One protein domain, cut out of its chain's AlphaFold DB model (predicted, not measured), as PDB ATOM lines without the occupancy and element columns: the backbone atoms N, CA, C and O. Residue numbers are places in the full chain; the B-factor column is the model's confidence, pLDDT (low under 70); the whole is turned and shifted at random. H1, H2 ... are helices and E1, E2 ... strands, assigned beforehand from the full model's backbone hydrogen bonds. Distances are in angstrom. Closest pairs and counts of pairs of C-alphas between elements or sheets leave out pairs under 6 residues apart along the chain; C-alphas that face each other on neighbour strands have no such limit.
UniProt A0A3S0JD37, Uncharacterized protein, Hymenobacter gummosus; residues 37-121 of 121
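Overview. This is residues 37 to 121 of the 121 residues of an uncharacterized protein of Hymenobacter gummosus (UniProt A0A3S0JD37). A small antiparallel sheet of three strands has one long helix, H2, running along its edge strand E3 on one face, while a shorter helix, H1, is set crosswise to H2 at the end of the sheet where E2 ends and E3 begins. H2 packs on E3 with its residues 98 to 110 and runs on past the sheet, touching H1 with its residues 110 to 117. The printed part has 85 residues with two named helices and three named strands, in the order E1 E2 H1 E3 H2; the sheet runs E1 E2 E3, and the class is mixed, helices and strands. It is only just compact, close to loose, with a radius of gyration of the C-alphas of 14.1 A, and it is elongated, spanning 43 by 23 by 22 A.

Arrangement. E1, residues 37 to 40, and E2, residues 43 to 48, form a hairpin at 155 degrees, with N 38 and O 45 2.8 A apart, within hydrogen-bond range. E2 is the inner strand. E3, residues 81 to 88, is its other antiparallel neighbour, at 157 degrees, with N 46 and O 85 2.8 A apart. E3 bends by 53 degrees at residue 84, and residues 77 to 78 pair antiparallel with its residues 81 to 82. H2, residues 98 to 120, is on the sheet at a height of 7.3 A, over E3, and runs along the strands, at 3 degrees to E3 on the local plane. The closest C-alphas of E3 and H2, those of Gly 85 and Phe 103, are 4.6 A apart. H1, residues 62 to 72, is also on the sheet, and its closest C-alpha pair with E3 is Ile 66 and Ile 82, at 6.8 A. The sheet and the helices H1 and H2 on one face of it make two layers. H2 touches H1 with residues 110 to 117 alone, closest at the C-alphas of Val 69 and Leu 113, 6.7 A. Their lines are only just about perpendicular, at 71 degrees. In H2 every O i to N i+4 pair is within hydrogen-bond range; in H1, 6 of 7 are.

Along the chain. E1 begins at C-alpha 37, (-26.275, -40.147, 28.198), and is 9.7 A long; E2 is 16.7 A. H1 measures 15.8 A from C-alpha 62, (-21.307, -57.191, 30.668). E3 is 20.1 A long. H2 measures 32.8 A and ends at C-alpha 120, (-9.128, -63.160, 23.851).

Size, cuts and confidence. The farthest C-alphas, those of Arg 56 and Ser 90, are 43.6 A apart. The printed part has no cut. The link E2 to H1, residues 49 to 61, is long; E1 to E2 is tight, and the other two are short. The mean pLDDT of the printed part is 95.4, and residue 121 is under 70.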
ATOM      1  N   THR A  37     -26.538 -41.514  27.755       97.12
ATOM      2  CA  THR A  37     -26.275 -40.147  28.198       97.12
ATOM      3  C   THR A  37     -27.175 -39.810  29.374       97.12
ATOM      4  O   THR A  37     -28.395 -39.945  29.300       97.12
ATOM      5  N   LEU A  38     -26.571 -39.362  30.469       96.88
ATOM      6  CA  LEU A  38     -27.271 -38.694  31.557       96.88
ATOM      7  C   LEU A  38     -27.153 -37.185  31.349       96.88
ATOM      8  O   LEU A  38     -26.043 -36.672  31.208       96.88
ATOM      9  N   ILE A  39     -28.288 -36.493  31.348       96.19
ATOM     10  CA  ILE A  39     -28.364 -35.040  31.192       96.19
ATOM     11  C   ILE A  39     -28.656 -34.417  32.557       96.19
ATOM     12  O   ILE A  39     -29.680 -34.728  33.163       96.19
ATOM     13  N   ASP A  40     -27.764 -33.541  33.013       96.50
ATOM     14  CA  ASP A  40     -27.931 -32.722  34.213       96.50
ATOM     15  C   ASP A  40     -27.648 -31.253  33.868       96.50
ATOM     16  O   ASP A  40     -26.498 -30.807  33.814       96.50
ATOM     17  N   GLY A  41     -28.710 -30.519  33.523       95.75
ATOM     18  CA  GLY A  41     -28.600 -29.176  32.955       95.75
ATOM     19  C   GLY A  41     -27.778 -29.187  31.665       95.75
ATOM     20  O   GLY A  41     -28.125 -29.871  30.706       95.75
ATOM     21  N   GLU A  42     -26.673 -28.445  31.658       96.25
ATOM     22  CA  GLU A  42     -25.738 -28.365  30.529       96.25
ATOM     23  C   GLU A  42     -24.638 -29.439  30.580       96.25
ATOM     24  O   GLU A  42     -23.803 -29.503  29.685       96.25
ATOM     25  N   LYS A  43     -24.619 -30.313  31.596       97.12
ATOM     26  CA  LYS A  43     -23.618 -31.381  31.719       97.12
ATOM     27  C   LYS A  43     -24.159 -32.696  31.191       97.12
ATOM     28  O   LYS A  43     -25.074 -33.286  31.768       97.12
ATOM     29  N   TYR A  44     -23.555 -33.197  30.121       97.25
ATOM     30  CA  TYR A  44     -23.944 -34.461  29.503       97.25
ATOM     31  C   TYR A  44     -22.912 -35.524  29.834       97.25
ATOM     32  O   TYR A  44     -21.780 -35.461  29.371       97.25
ATOM     33  N   THR A  45     -23.288 -36.505  30.645       98.12
ATOM     34  CA  THR A  45     -22.402 -37.596  31.056       98.12
ATOM     35  C   THR A  45     -22.661 -38.834  30.214       98.12
ATOM     36  O   THR A  45     -23.742 -39.416  30.294       98.12
ATOM     37  N   ILE A  46     -21.661 -39.264  29.449       98.31
ATOM     38  CA  ILE A  46     -21.757 -40.391  28.524       98.31
ATOM     39  C   ILE A  46     -21.041 -41.609  29.106       98.31
ATOM     40  O   ILE A  46     -19.882 -41.542  29.526       98.31
ATOM     41  N   TRP A  47     -21.734 -42.743  29.121       98.44
ATOM     42  CA  TRP A  47     -21.251 -43.993  29.700       98.44
ATOM     43  C   TRP A  47     -21.757 -45.205  28.911       98.44
ATOM     44  O   TRP A  47     -22.725 -45.110  28.178       98.44
ATOM     45  N   HIS A  48     -21.144 -46.371  29.075       98.06
ATOM     46  CA  HIS A  48     -21.578 -47.610  28.436       98.06
ATOM     47  C   HIS A  48     -21.620 -48.766  29.445       98.06
ATOM     48  O   HIS A  48     -20.847 -48.810  30.403       98.06
ATOM     49  N   ASP A  49     -22.539 -49.713  29.242       97.25
ATOM     50  CA  ASP A  49     -22.812 -50.808  30.186       97.25
ATOM     51  C   ASP A  49     -21.972 -52.072  29.941       97.25
ATOM     52  O   ASP A  49     -22.209 -53.100  30.569       97.25
ATOM     53  N   GLY A  50     -21.032 -52.027  28.994       96.69
ATOM     54  CA  GLY A  50     -20.195 -53.169  28.625       96.69
ATOM     55  C   GLY A  50     -20.863 -54.181  27.692       96.69
ATOM     56  O   GLY A  50     -20.267 -55.217  27.415       96.69
ATOM     57  N   THR A  51     -22.068 -53.912  27.172       96.38
ATOM     58  CA  THR A  51     -22.730 -54.816  26.219       96.38
ATOM     59  C   THR A  51     -21.869 -55.032  24.973       96.38
ATOM     60  O   THR A  51     -21.539 -54.097  24.240       96.38
ATOM     61  N   LEU A  52     -21.516 -56.293  24.722       95.31
ATOM     62  CA  LEU A  52     -20.643 -56.683  23.623       95.31
ATOM     63  C   LEU A  52     -21.021 -58.071  23.104       95.31
ATOM     64  O   LEU A  52     -21.100 -59.035  23.868       95.31
ATOM     65  N   THR A  53     -21.207 -58.180  21.792       92.69
ATOM     66  CA  THR A  53     -21.354 -59.464  21.097       92.69
ATOM     67  C   THR A  53     -19.998 -59.915  20.563       92.69
ATOM     68  O   THR A  53     -19.294 -59.148  19.896       92.69
ATOM     69  N   VAL A  54     -19.634 -61.167  20.840       90.06
ATOM     70  CA  VAL A  54     -18.370 -61.797  20.433       90.06
ATOM     71  C   VAL A  54     -18.642 -62.773  19.284       90.06
ATOM     72  O   VAL A  54     -18.524 -63.992  19.408       90.06
ATOM     73  N   GLY A  55     -19.083 -62.224  18.150       83.38
ATOM     74  CA  GLY A  55     -19.415 -62.995  16.949       83.38
ATOM     75  C   GLY A  55     -20.368 -64.161  17.239       83.38
ATOM     76  O   GLY A  55     -21.405 -63.992  17.881       83.38
ATOM     77  N   ARG A  56     -19.992 -65.369  16.802       85.62
ATOM     78  CA  ARG A  56     -20.792 -66.597  16.985       85.62
ATOM     79  C   ARG A  56     -20.877 -67.084  18.436       85.62
ATOM     80  O   ARG A  56     -21.722 -67.919  18.727       85.62
ATOM     81  N   LYS A  57     -20.037 -66.569  19.344       87.56
ATOM     82  CA  LYS A  57     -20.063 -66.919  20.778       87.56
ATOM     83  C   LYS A  57     -21.195 -66.209  21.528       87.56
ATOM     84  O   LYS A  57     -21.417 -66.475  22.704       87.56
ATOM     85  N   GLY A  58     -21.927 -65.332  20.839       91.81
ATOM     86  CA  GLY A  58     -23.055 -64.606  21.397       91.81
ATOM     87  C   GLY A  58     -22.620 -63.423  22.255       91.81
ATOM     88  O   GLY A  58     -21.518 -62.885  22.119       91.81
ATOM     89  N   ARG A  59     -23.535 -62.976  23.113       94.38
ATOM     90  CA  ARG A  59     -23.326 -61.830  23.999       94.38
ATOM     91  C   ARG A  59     -22.433 -62.228  25.178       94.38
ATOM     92  O   ARG A  59     -22.746 -63.173  25.897       94.38
ATOM     93  N   ALA A  60     -21.359 -61.475  25.398       96.25
ATOM     94  CA  ALA A  60     -20.539 -61.605  26.595       96.25
ATOM     95  C   ALA A  60     -21.287 -61.077  27.828       96.25
ATOM     96  O   ALA A  60     -22.134 -60.185  27.725       96.25
ATOM     97  N   LYS A  61     -20.947 -61.594  29.013       96.62
ATOM     98  CA  LYS A  61     -21.403 -60.983  30.263       96.62
ATOM     99  C   LYS A  61     -20.834 -59.570  30.336       96.62
ATOM    100  O   LYS A  61     -19.629 -59.381  30.216       96.62
ATOM    101  N   ASN A  62     -21.707 -58.592  30.557       97.56
ATOM    102  CA  ASN A  62     -21.307 -57.191  30.668       97.56
ATOM    103  C   ASN A  62     -20.224 -56.992  31.742       97.56
ATOM    104  O   ASN A  62     -19.280 -56.240  31.519       97.56
ATOM    105  N   GLN A  63     -20.328 -57.712  32.867       97.88
ATOM    106  CA  GLN A  63     -19.342 -57.643  33.943       97.88
ATOM    107  C   GLN A  63     -17.954 -58.110  33.488       97.88
ATOM    108  O   GLN A  63     -16.995 -57.395  33.730       97.88
ATOM    109  N   ASP A  64     -17.844 -59.211  32.734       97.62
ATOM    110  CA  ASP A  64     -16.558 -59.680  32.192       97.62
ATOM    111  C   ASP A  64     -15.886 -58.608  31.313       97.62
ATOM    112  O   ASP A  64     -14.664 -58.481  31.306       97.62
ATOM    113  N   VAL A  65     -16.676 -57.831  30.561       97.88
ATOM    114  CA  VAL A  65     -16.166 -56.725  29.736       97.88
ATOM    115  C   VAL A  65     -15.715 -55.559  30.614       97.88
ATOM    116  O   VAL A  65     -14.647 -54.999  30.383       97.88
ATOM    117  N   ILE A  66     -16.507 -55.193  31.624       98.31
ATOM    118  CA  ILE A  66     -16.172 -54.123  32.572       98.31
ATOM    119  C   ILE A  66     -14.902 -54.470  33.355       98.31
ATOM    120  O   ILE A  66     -14.033 -53.616  33.490       98.31
ATOM    121  N   ASP A  67     -14.771 -55.708  33.827       98.19
ATOM    122  CA  ASP A  67     -13.595 -56.191  34.550       98.19
ATOM    123  C   ASP A  67     -12.361 -56.170  33.643       98.19
ATOM    124  O   ASP A  67     -11.336 -55.602  34.008       98.19
ATOM    125  N   PHE A  68     -12.491 -56.645  32.400       98.06
ATOM    126  CA  PHE A  68     -11.407 -56.585  31.420       98.06
ATOM    127  C   PHE A  68     -10.923 -55.158  31.135       98.06
ATOM    128  O   PHE A  68      -9.719 -54.939  30.971       98.06
ATOM    129  N   VAL A  69     -11.851 -54.196  31.041       98.25
ATOM    130  CA  VAL A  69     -11.525 -52.774  30.872       98.25
ATOM    131  C   VAL A  69     -10.896 -52.221  32.147       98.25
ATOM    132  O   VAL A  69      -9.894 -51.521  32.052       98.25
ATOM    133  N   ARG A  70     -11.423 -52.562  33.330       98.31
ATOM    134  CA  ARG A  70     -10.879 -52.128  34.624       98.31
ATOM    135  C   ARG A  70      -9.423 -52.543  34.794       98.31
ATOM    136  O   ARG A  70      -8.621 -51.730  35.238       98.31
ATOM    137  N   ASP A  71      -9.088 -53.767  34.403       97.94
ATOM    138  CA  ASP A  71      -7.737 -54.311  34.537       97.94
ATOM    139  C   ASP A  71      -6.715 -53.603  33.630       97.94
ATOM    140  O   ASP A  71      -5.530 -53.561  33.953       97.94
ATOM    141  N   ARG A  72      -7.152 -53.051  32.489       97.69
ATOM    142  CA  ARG A  72      -6.267 -52.431  31.480       97.69
ATOM    143  C   ARG A  72      -6.251 -50.910  31.522       97.69
ATOM    144  O   ARG A  72      -5.207 -50.308  31.310       97.69
ATOM    145  N   GLN A  73      -7.405 -50.300  31.762       96.94
ATOM    146  CA  GLN A  73      -7.628 -48.858  31.723       96.94
ATOM    147  C   GLN A  73      -8.619 -48.488  32.844       96.94
ATOM    148  O   GLN A  73      -9.768 -48.124  32.573       96.94
ATOM    149  N   PRO A  74      -8.212 -48.578  34.128       97.12
ATOM    150  CA  PRO A  74      -9.106 -48.346  35.267       97.12
ATOM    151  C   PRO A  74      -9.716 -46.939  35.271       97.12
ATOM    152  O   PRO A  74     -10.823 -46.756  35.773       97.12
ATOM    153  N   GLY A  75      -9.042 -45.957  34.657       96.81
ATOM    154  CA  GLY A  75      -9.547 -44.589  34.497       96.81
ATOM    155  C   GLY A  75     -10.838 -44.477  33.673       96.81
ATOM    156  O   GLY A  75     -11.575 -43.506  33.842       96.81
ATOM    157  N   LEU A  76     -11.152 -45.478  32.841       97.75
ATOM    158  CA  LEU A  76     -12.424 -45.562  32.119       97.75
ATOM    159  C   LEU A  76     -13.567 -46.103  32.980       97.75
ATOM    160  O   LEU A  76     -14.690 -46.152  32.497       97.75
ATOM    161  N   ILE A  77     -13.338 -46.539  34.219       98.25
ATOM    162  CA  ILE A  77     -14.390 -47.138  35.044       98.25
ATOM    163  C   ILE A  77     -14.838 -46.176  36.139       98.25
ATOM    164  O   ILE A  77     -14.042 -45.723  36.958       98.25
ATOM    165  N   ARG A  78     -16.145 -45.908  36.196       97.19
ATOM    166  CA  ARG A  78     -16.801 -45.176  37.291       97.19
ATOM    167  C   ARG A  78     -18.110 -45.869  37.634       97.19
ATOM    168  O   ARG A  78     -18.865 -46.205  36.727       97.19
ATOM    169  N   ASP A  79     -18.354 -46.138  38.914       95.25
ATOM    170  CA  ASP A  79     -19.588 -46.780  39.402       95.25
ATOM    171  C   ASP A  79     -19.973 -48.059  38.635       95.25
ATOM    172  O   ASP A  79     -21.126 -48.272  38.258       95.25
ATOM    173  N   ASN A  80     -18.971 -48.903  38.358       96.50
ATOM    174  CA  ASN A  80     -19.113 -50.138  37.578       96.50
ATOM    175  C   ASN A  80     -19.684 -49.928  36.156       96.50
ATOM    176  O   ASN A  80     -20.329 -50.811  35.597       96.50
ATOM    177  N   LYS A  81     -19.438 -48.759  35.561       97.69
ATOM    178  CA  LYS A  81     -19.763 -48.419  34.172       97.69
ATOM    179  C   LYS A  81     -18.505 -47.968  33.443       97.69
ATOM    180  O   LYS A  81     -17.589 -47.430  34.062       97.69
ATOM    181  N   ILE A  82     -18.491 -48.145  32.125       98.50
ATOM    182  CA  ILE A  82     -17.456 -47.563  31.270       98.50
ATOM    183  C   ILE A  82     -17.812 -46.094  31.050       98.50
ATOM    184  O   ILE A  82     -18.766 -45.783  30.346       98.50
ATOM    185  N   PHE A  83     -17.086 -45.192  31.687       98.44
ATOM    186  CA  PHE A  83     -17.221 -43.754  31.554       98.44
ATOM    187  C   PHE A  83     -16.484 -43.275  30.302       98.44
ATOM    188  O   PHE A  83     -15.266 -43.400  30.209       98.44
ATOM    189  N   LEU A  84     -17.225 -42.718  29.344       98.25
ATOM    190  CA  LEU A  84     -16.654 -42.216  28.095       98.25
ATOM    191  C   LEU A  84     -16.337 -40.727  28.196       98.25
ATOM    192  O   LEU A  84     -15.355 -40.274  27.626       98.25
ATOM    193  N   GLY A  85     -17.100 -39.954  28.963       97.50
ATOM    194  CA  GLY A  85     -16.801 -38.540  29.157       97.50
ATOM    195  C   GLY A  85     -17.955 -37.769  29.772       97.50
ATOM    196  O   GLY A  85     -19.050 -38.297  29.968       97.50
ATOM    197  N   GLN A  86     -17.702 -36.498  30.060       97.44
ATOM    198  CA  GLN A  86     -18.734 -35.525  30.389       97.44
ATOM    199  C   GLN A  86     -18.510 -34.301  29.510       97.44
ATOM    200  O   GLN A  86     -17.405 -33.773  29.536       97.44
ATOM    201  N   LEU A  87     -19.523 -33.895  28.748       97.12
ATOM    202  CA  LEU A  87     -19.487 -32.749  27.842       97.12
ATOM    203  C   LEU A  87     -20.233 -31.559  28.454       97.12
ATOM    204  O   LEU A  87     -21.276 -31.746  29.087       97.12
ATOM    205  N   ASP A  88     -19.700 -30.357  28.249       95.62
ATOM    206  CA  ASP A  88     -20.312 -29.086  28.641       95.62
ATOM    207  C   ASP A  88     -21.073 -28.465  27.460       95.62
ATOM    208  O   ASP A  88     -20.494 -27.862  26.557       95.62
ATOM    209  N   ASN A  89     -22.397 -28.613  27.472       94.94
ATOM    210  CA  ASN A  89     -23.308 -28.104  26.452       94.94
ATOM    211  C   ASN A  89     -23.641 -26.606  26.619       94.94
ATOM    212  O   ASN A  89     -24.474 -26.087  25.879       94.94
ATOM    213  N   SER A  90     -22.999 -25.892  27.554       94.75
ATOM    214  CA  SER A  90     -23.106 -24.426  27.660       94.75
ATOM    215  C   SER A  90     -22.434 -23.702  26.487       94.75
ATOM    216  O   SER A  90     -22.660 -22.514  26.244       94.75
ATOM    217  N   LYS A  91     -21.567 -24.417  25.756       91.19
ATOM    218  CA  LYS A  91     -20.745 -23.909  24.658       91.19
ATOM    219  C   LYS A  91     -20.753 -24.888  23.493       91.19
ATOM    220  O   LYS A  91     -21.017 -26.077  23.646       91.19
ATOM    221  N   SER A  92     -20.401 -24.385  22.314       94.50
ATOM    222  CA  SER A  92     -20.174 -25.236  21.146       94.50
ATOM    223  C   SER A  92     -19.023 -26.212  21.390       94.50
ATOM    224  O   SER A  92     -17.967 -25.829  21.896       94.50
ATOM    225  N   PHE A  93     -19.200 -27.457  20.955       94.81
ATOM    226  CA  PHE A  93     -18.141 -28.460  20.976       94.81
ATOM    227  C   PHE A  93     -17.083 -28.134  19.919       94.81
ATOM    228  O   PHE A  93     -17.383 -28.063  18.726       94.81
ATOM    229  N   THR A  94     -15.837 -27.939  20.349       95.25
ATOM    230  CA  THR A  94     -14.698 -27.688  19.462       95.25
ATOM    231  C   THR A  94     -13.551 -28.637  19.787       95.25
ATOM    232  O   THR A  94     -13.449 -29.173  20.888       95.25
ATOM    233  N   TRP A  95     -12.630 -28.802  18.836       93.75
ATOM    234  CA  TRP A  95     -11.400 -29.580  19.031       93.75
ATOM    235  C   TRP A  95     -10.448 -28.989  20.073       93.75
ATOM    236  O   TRP A  95      -9.500 -29.649  20.475       93.75
ATOM    237  N   THR A  96     -10.664 -27.750  20.515       92.81
ATOM    238  CA  THR A  96      -9.883 -27.141  21.599       92.81
ATOM    239  C   THR A  96     -10.497 -27.403  22.971       92.81
ATOM    240  O   THR A  96      -9.835 -27.169  23.982       92.81
ATOM    241  N   SER A  97     -11.739 -27.892  23.035       95.50
ATOM    242  CA  SER A  97     -12.410 -28.209  24.291       95.50
ATOM    243  C   SER A  97     -11.850 -29.504  24.883       95.50
ATOM    244  O   SER A  97     -11.801 -30.554  24.235       95.50
ATOM    245  N   LEU A  98     -11.372 -29.431  26.125       95.50
ATOM    246  CA  LEU A  98     -10.712 -30.554  26.794       95.50
ATOM    247  C   LEU A  98     -11.665 -31.739  27.019       95.50
ATOM    248  O   LEU A  98     -11.270 -32.891  26.876       95.50
ATOM    249  N   ASP A  99     -12.922 -31.460  27.347       96.31
ATOM    250  CA  ASP A  99     -13.984 -32.451  27.523       96.31
ATOM    251  C   ASP A  99     -14.271 -33.247  26.243       96.31
ATOM    252  O   ASP A  99     -14.349 -34.476  26.293       96.31
ATOM    253  N   VAL A 100     -14.340 -32.569  25.092       96.94
ATOM    254  CA  VAL A 100     -14.514 -33.193  23.774       96.94
ATOM    255  C   VAL A 100     -13.317 -34.085  23.441       96.94
ATOM    256  O   VAL A 100     -13.503 -35.243  23.069       96.94
ATOM    257  N   ASN A 101     -12.088 -33.595  23.630       97.19
ATOM    258  CA  ASN A 101     -10.880 -34.393  23.388       97.19
ATOM    259  C   ASN A 101     -10.818 -35.637  24.279       97.19
ATOM    260  O   ASN A 101     -10.515 -36.730  23.797       97.19
ATOM    261  N   ASN A 102     -11.142 -35.489  25.564       97.00
ATOM    262  CA  ASN A 102     -11.187 -36.606  26.502       97.00
ATOM    263  C   ASN A 102     -12.259 -37.622  26.099       97.00
ATOM    264  O   ASN A 102     -11.997 -38.820  26.121       97.00
ATOM    265  N   PHE A 103     -13.443 -37.158  25.691       97.38
ATOM    266  CA  PHE A 103     -14.522 -38.026  25.228       97.38
ATOM    267  C   PHE A 103     -14.119 -38.858  24.007       97.38
ATOM    268  O   PHE A 103     -14.290 -40.078  24.007       97.38
ATOM    269  N   ILE A 104     -13.534 -38.221  22.990       97.25
ATOM    270  CA  ILE A 104     -13.060 -38.913  21.788       97.25
ATOM    271  C   ILE A 104     -11.923 -39.888  22.120       97.25
ATOM    272  O   ILE A 104     -11.966 -41.035  21.678       97.25
ATOM    273  N   SER A 105     -10.953 -39.478  22.943       97.25
ATOM    274  CA  SER A 105      -9.833 -40.342  23.355       97.25
ATOM    275  C   SER A 105     -10.327 -41.588  24.096       97.25
ATOM    276  O   SER A 105      -9.980 -42.709  23.733       97.25
ATOM    277  N   ASN A 106     -11.234 -41.411  25.059       98.19
ATOM    278  CA  ASN A 106     -11.831 -42.514  25.810       98.19
ATOM    279  C   ASN A 106     -12.658 -43.457  24.923       98.19
ATOM    280  O   ASN A 106     -12.672 -44.665  25.159       98.19
ATOM    281  N   ILE A 107     -13.354 -42.930  23.906       97.50
ATOM    282  CA  ILE A 107     -14.052 -43.760  22.914       97.50
ATOM    283  C   ILE A 107     -13.060 -44.628  22.146       97.50
ATOM    284  O   ILE A 107     -13.306 -45.826  22.002       97.50
ATOM    285  N   ILE A 108     -11.965 -44.039  21.662       96.69
ATOM    286  CA  ILE A 108     -10.934 -44.756  20.906       96.69
ATOM    287  C   ILE A 108     -10.345 -45.868  21.777       96.69
ATOM    288  O   ILE A 108     -10.369 -47.033  21.374       96.69
ATOM    289  N   ASP A 109      -9.920 -45.545  23.000       97.50
ATOM    290  CA  ASP A 109      -9.386 -46.523  23.952       97.50
ATOM    291  C   ASP A 109     -10.380 -47.657  24.213       97.50
ATOM    292  O   ASP A 109     -10.038 -48.841  24.140       97.50
ATOM    293  N   TYR A 110     -11.642 -47.313  24.477       97.94
ATOM    294  CA  TYR A 110     -12.669 -48.306  24.755       97.94
ATOM    295  C   TYR A 110     -12.932 -49.223  23.553       97.94
ATOM    296  O   TYR A 110     -13.082 -50.435  23.716       97.94
ATOM    297  N   VAL A 111     -12.965 -48.675  22.341       95.81
ATOM    298  CA  VAL A 111     -13.155 -49.436  21.101       95.81
ATOM    299  C   VAL A 111     -11.998 -50.406  20.853       95.81
ATOM    300  O   VAL A 111     -12.243 -51.578  20.553       95.81
ATOM    301  N   LEU A 112     -10.755 -49.972  21.069       95.19
ATOM    302  CA  LEU A 112      -9.584 -50.843  20.973       95.19
ATOM    303  C   LEU A 112      -9.634 -51.967  22.021       95.19
ATOM    304  O   LEU A 112      -9.351 -53.124  21.708       95.19
ATOM    305  N   LEU A 113     -10.058 -51.665  23.252       96.38
ATOM    306  CA  LEU A 113     -10.235 -52.669  24.306       96.38
ATOM    307  C   LEU A 113     -11.350 -53.674  23.984       96.38
ATOM    308  O   LEU A 113     -11.189 -54.863  24.262       96.38
ATOM    309  N   ARG A 114     -12.458 -53.244  23.361       95.00
ATOM    310  CA  ARG A 114     -13.522 -54.153  22.884       95.00
ATOM    311  C   ARG A 114     -12.982 -55.148  21.862       95.00
ATOM    312  O   ARG A 114     -13.320 -56.330  21.921       95.00
ATOM    313  N   ASP A 115     -12.134 -54.692  20.948       92.44
ATOM    314  CA  ASP A 115     -11.528 -55.557  19.937       92.44
ATOM    315  C   ASP A 115     -10.517 -56.528  20.543       92.44
ATOM    316  O   ASP A 115     -10.536 -57.718  20.221       92.44
ATOM    317  N   GLN A 116      -9.698 -56.067  21.491       93.62
ATOM    318  CA  GLN A 116      -8.821 -56.947  22.260       93.62
ATOM    319  C   GLN A 116      -9.626 -58.013  23.018       93.62
ATOM    320  O   GLN A 116      -9.302 -59.197  22.927       93.62
ATOM    321  N   PHE A 117     -10.715 -57.632  23.694       94.81
ATOM    322  CA  PHE A 117     -11.586 -58.574  24.400       94.81
ATOM    323  C   PHE A 117     -12.132 -59.656  23.462       94.81
ATOM    324  O   PHE A 117     -12.060 -60.846  23.779       94.81
ATOM    325  N   ARG A 118     -12.616 -59.265  22.273       91.06
ATOM    326  CA  ARG A 118     -13.105 -60.205  21.250       91.06
ATOM    327  C   ARG A 118     -12.030 -61.199  20.806       91.06
ATOM    328  O   ARG A 118     -12.363 -62.352  20.561       91.06
ATOM    329  N   ARG A 119     -10.762 -60.777  20.714       89.00
ATOM    330  CA  ARG A 119      -9.629 -61.643  20.330       89.00
ATOM    331  C   ARG A 119      -9.225 -62.625  21.435       89.00
ATOM    332  O   ARG A 119      -8.712 -63.692  21.127       89.00
ATOM    333  N   THR A 120      -9.463 -62.289  22.704       83.69
ATOM    334  CA  THR A 120      -9.128 -63.160  23.851       83.69
ATOM    335  C   THR A 120     -10.163 -64.243  24.163       83.69
ATOM    336  O   THR A 120      -9.914 -65.079  25.030       83.69
ATOM    337  N   ARG A 121     -11.329 -64.228  23.506       67.31
ATOM    338  CA  ARG A 121     -12.465 -65.095  23.834       67.31
ATOM    339  C   ARG A 121     -12.746 -66.141  22.792       67.31
ATOM    340  O   ARG A 121     -12.640 -65.889  21.571       67.31
TER     341      ARG A 121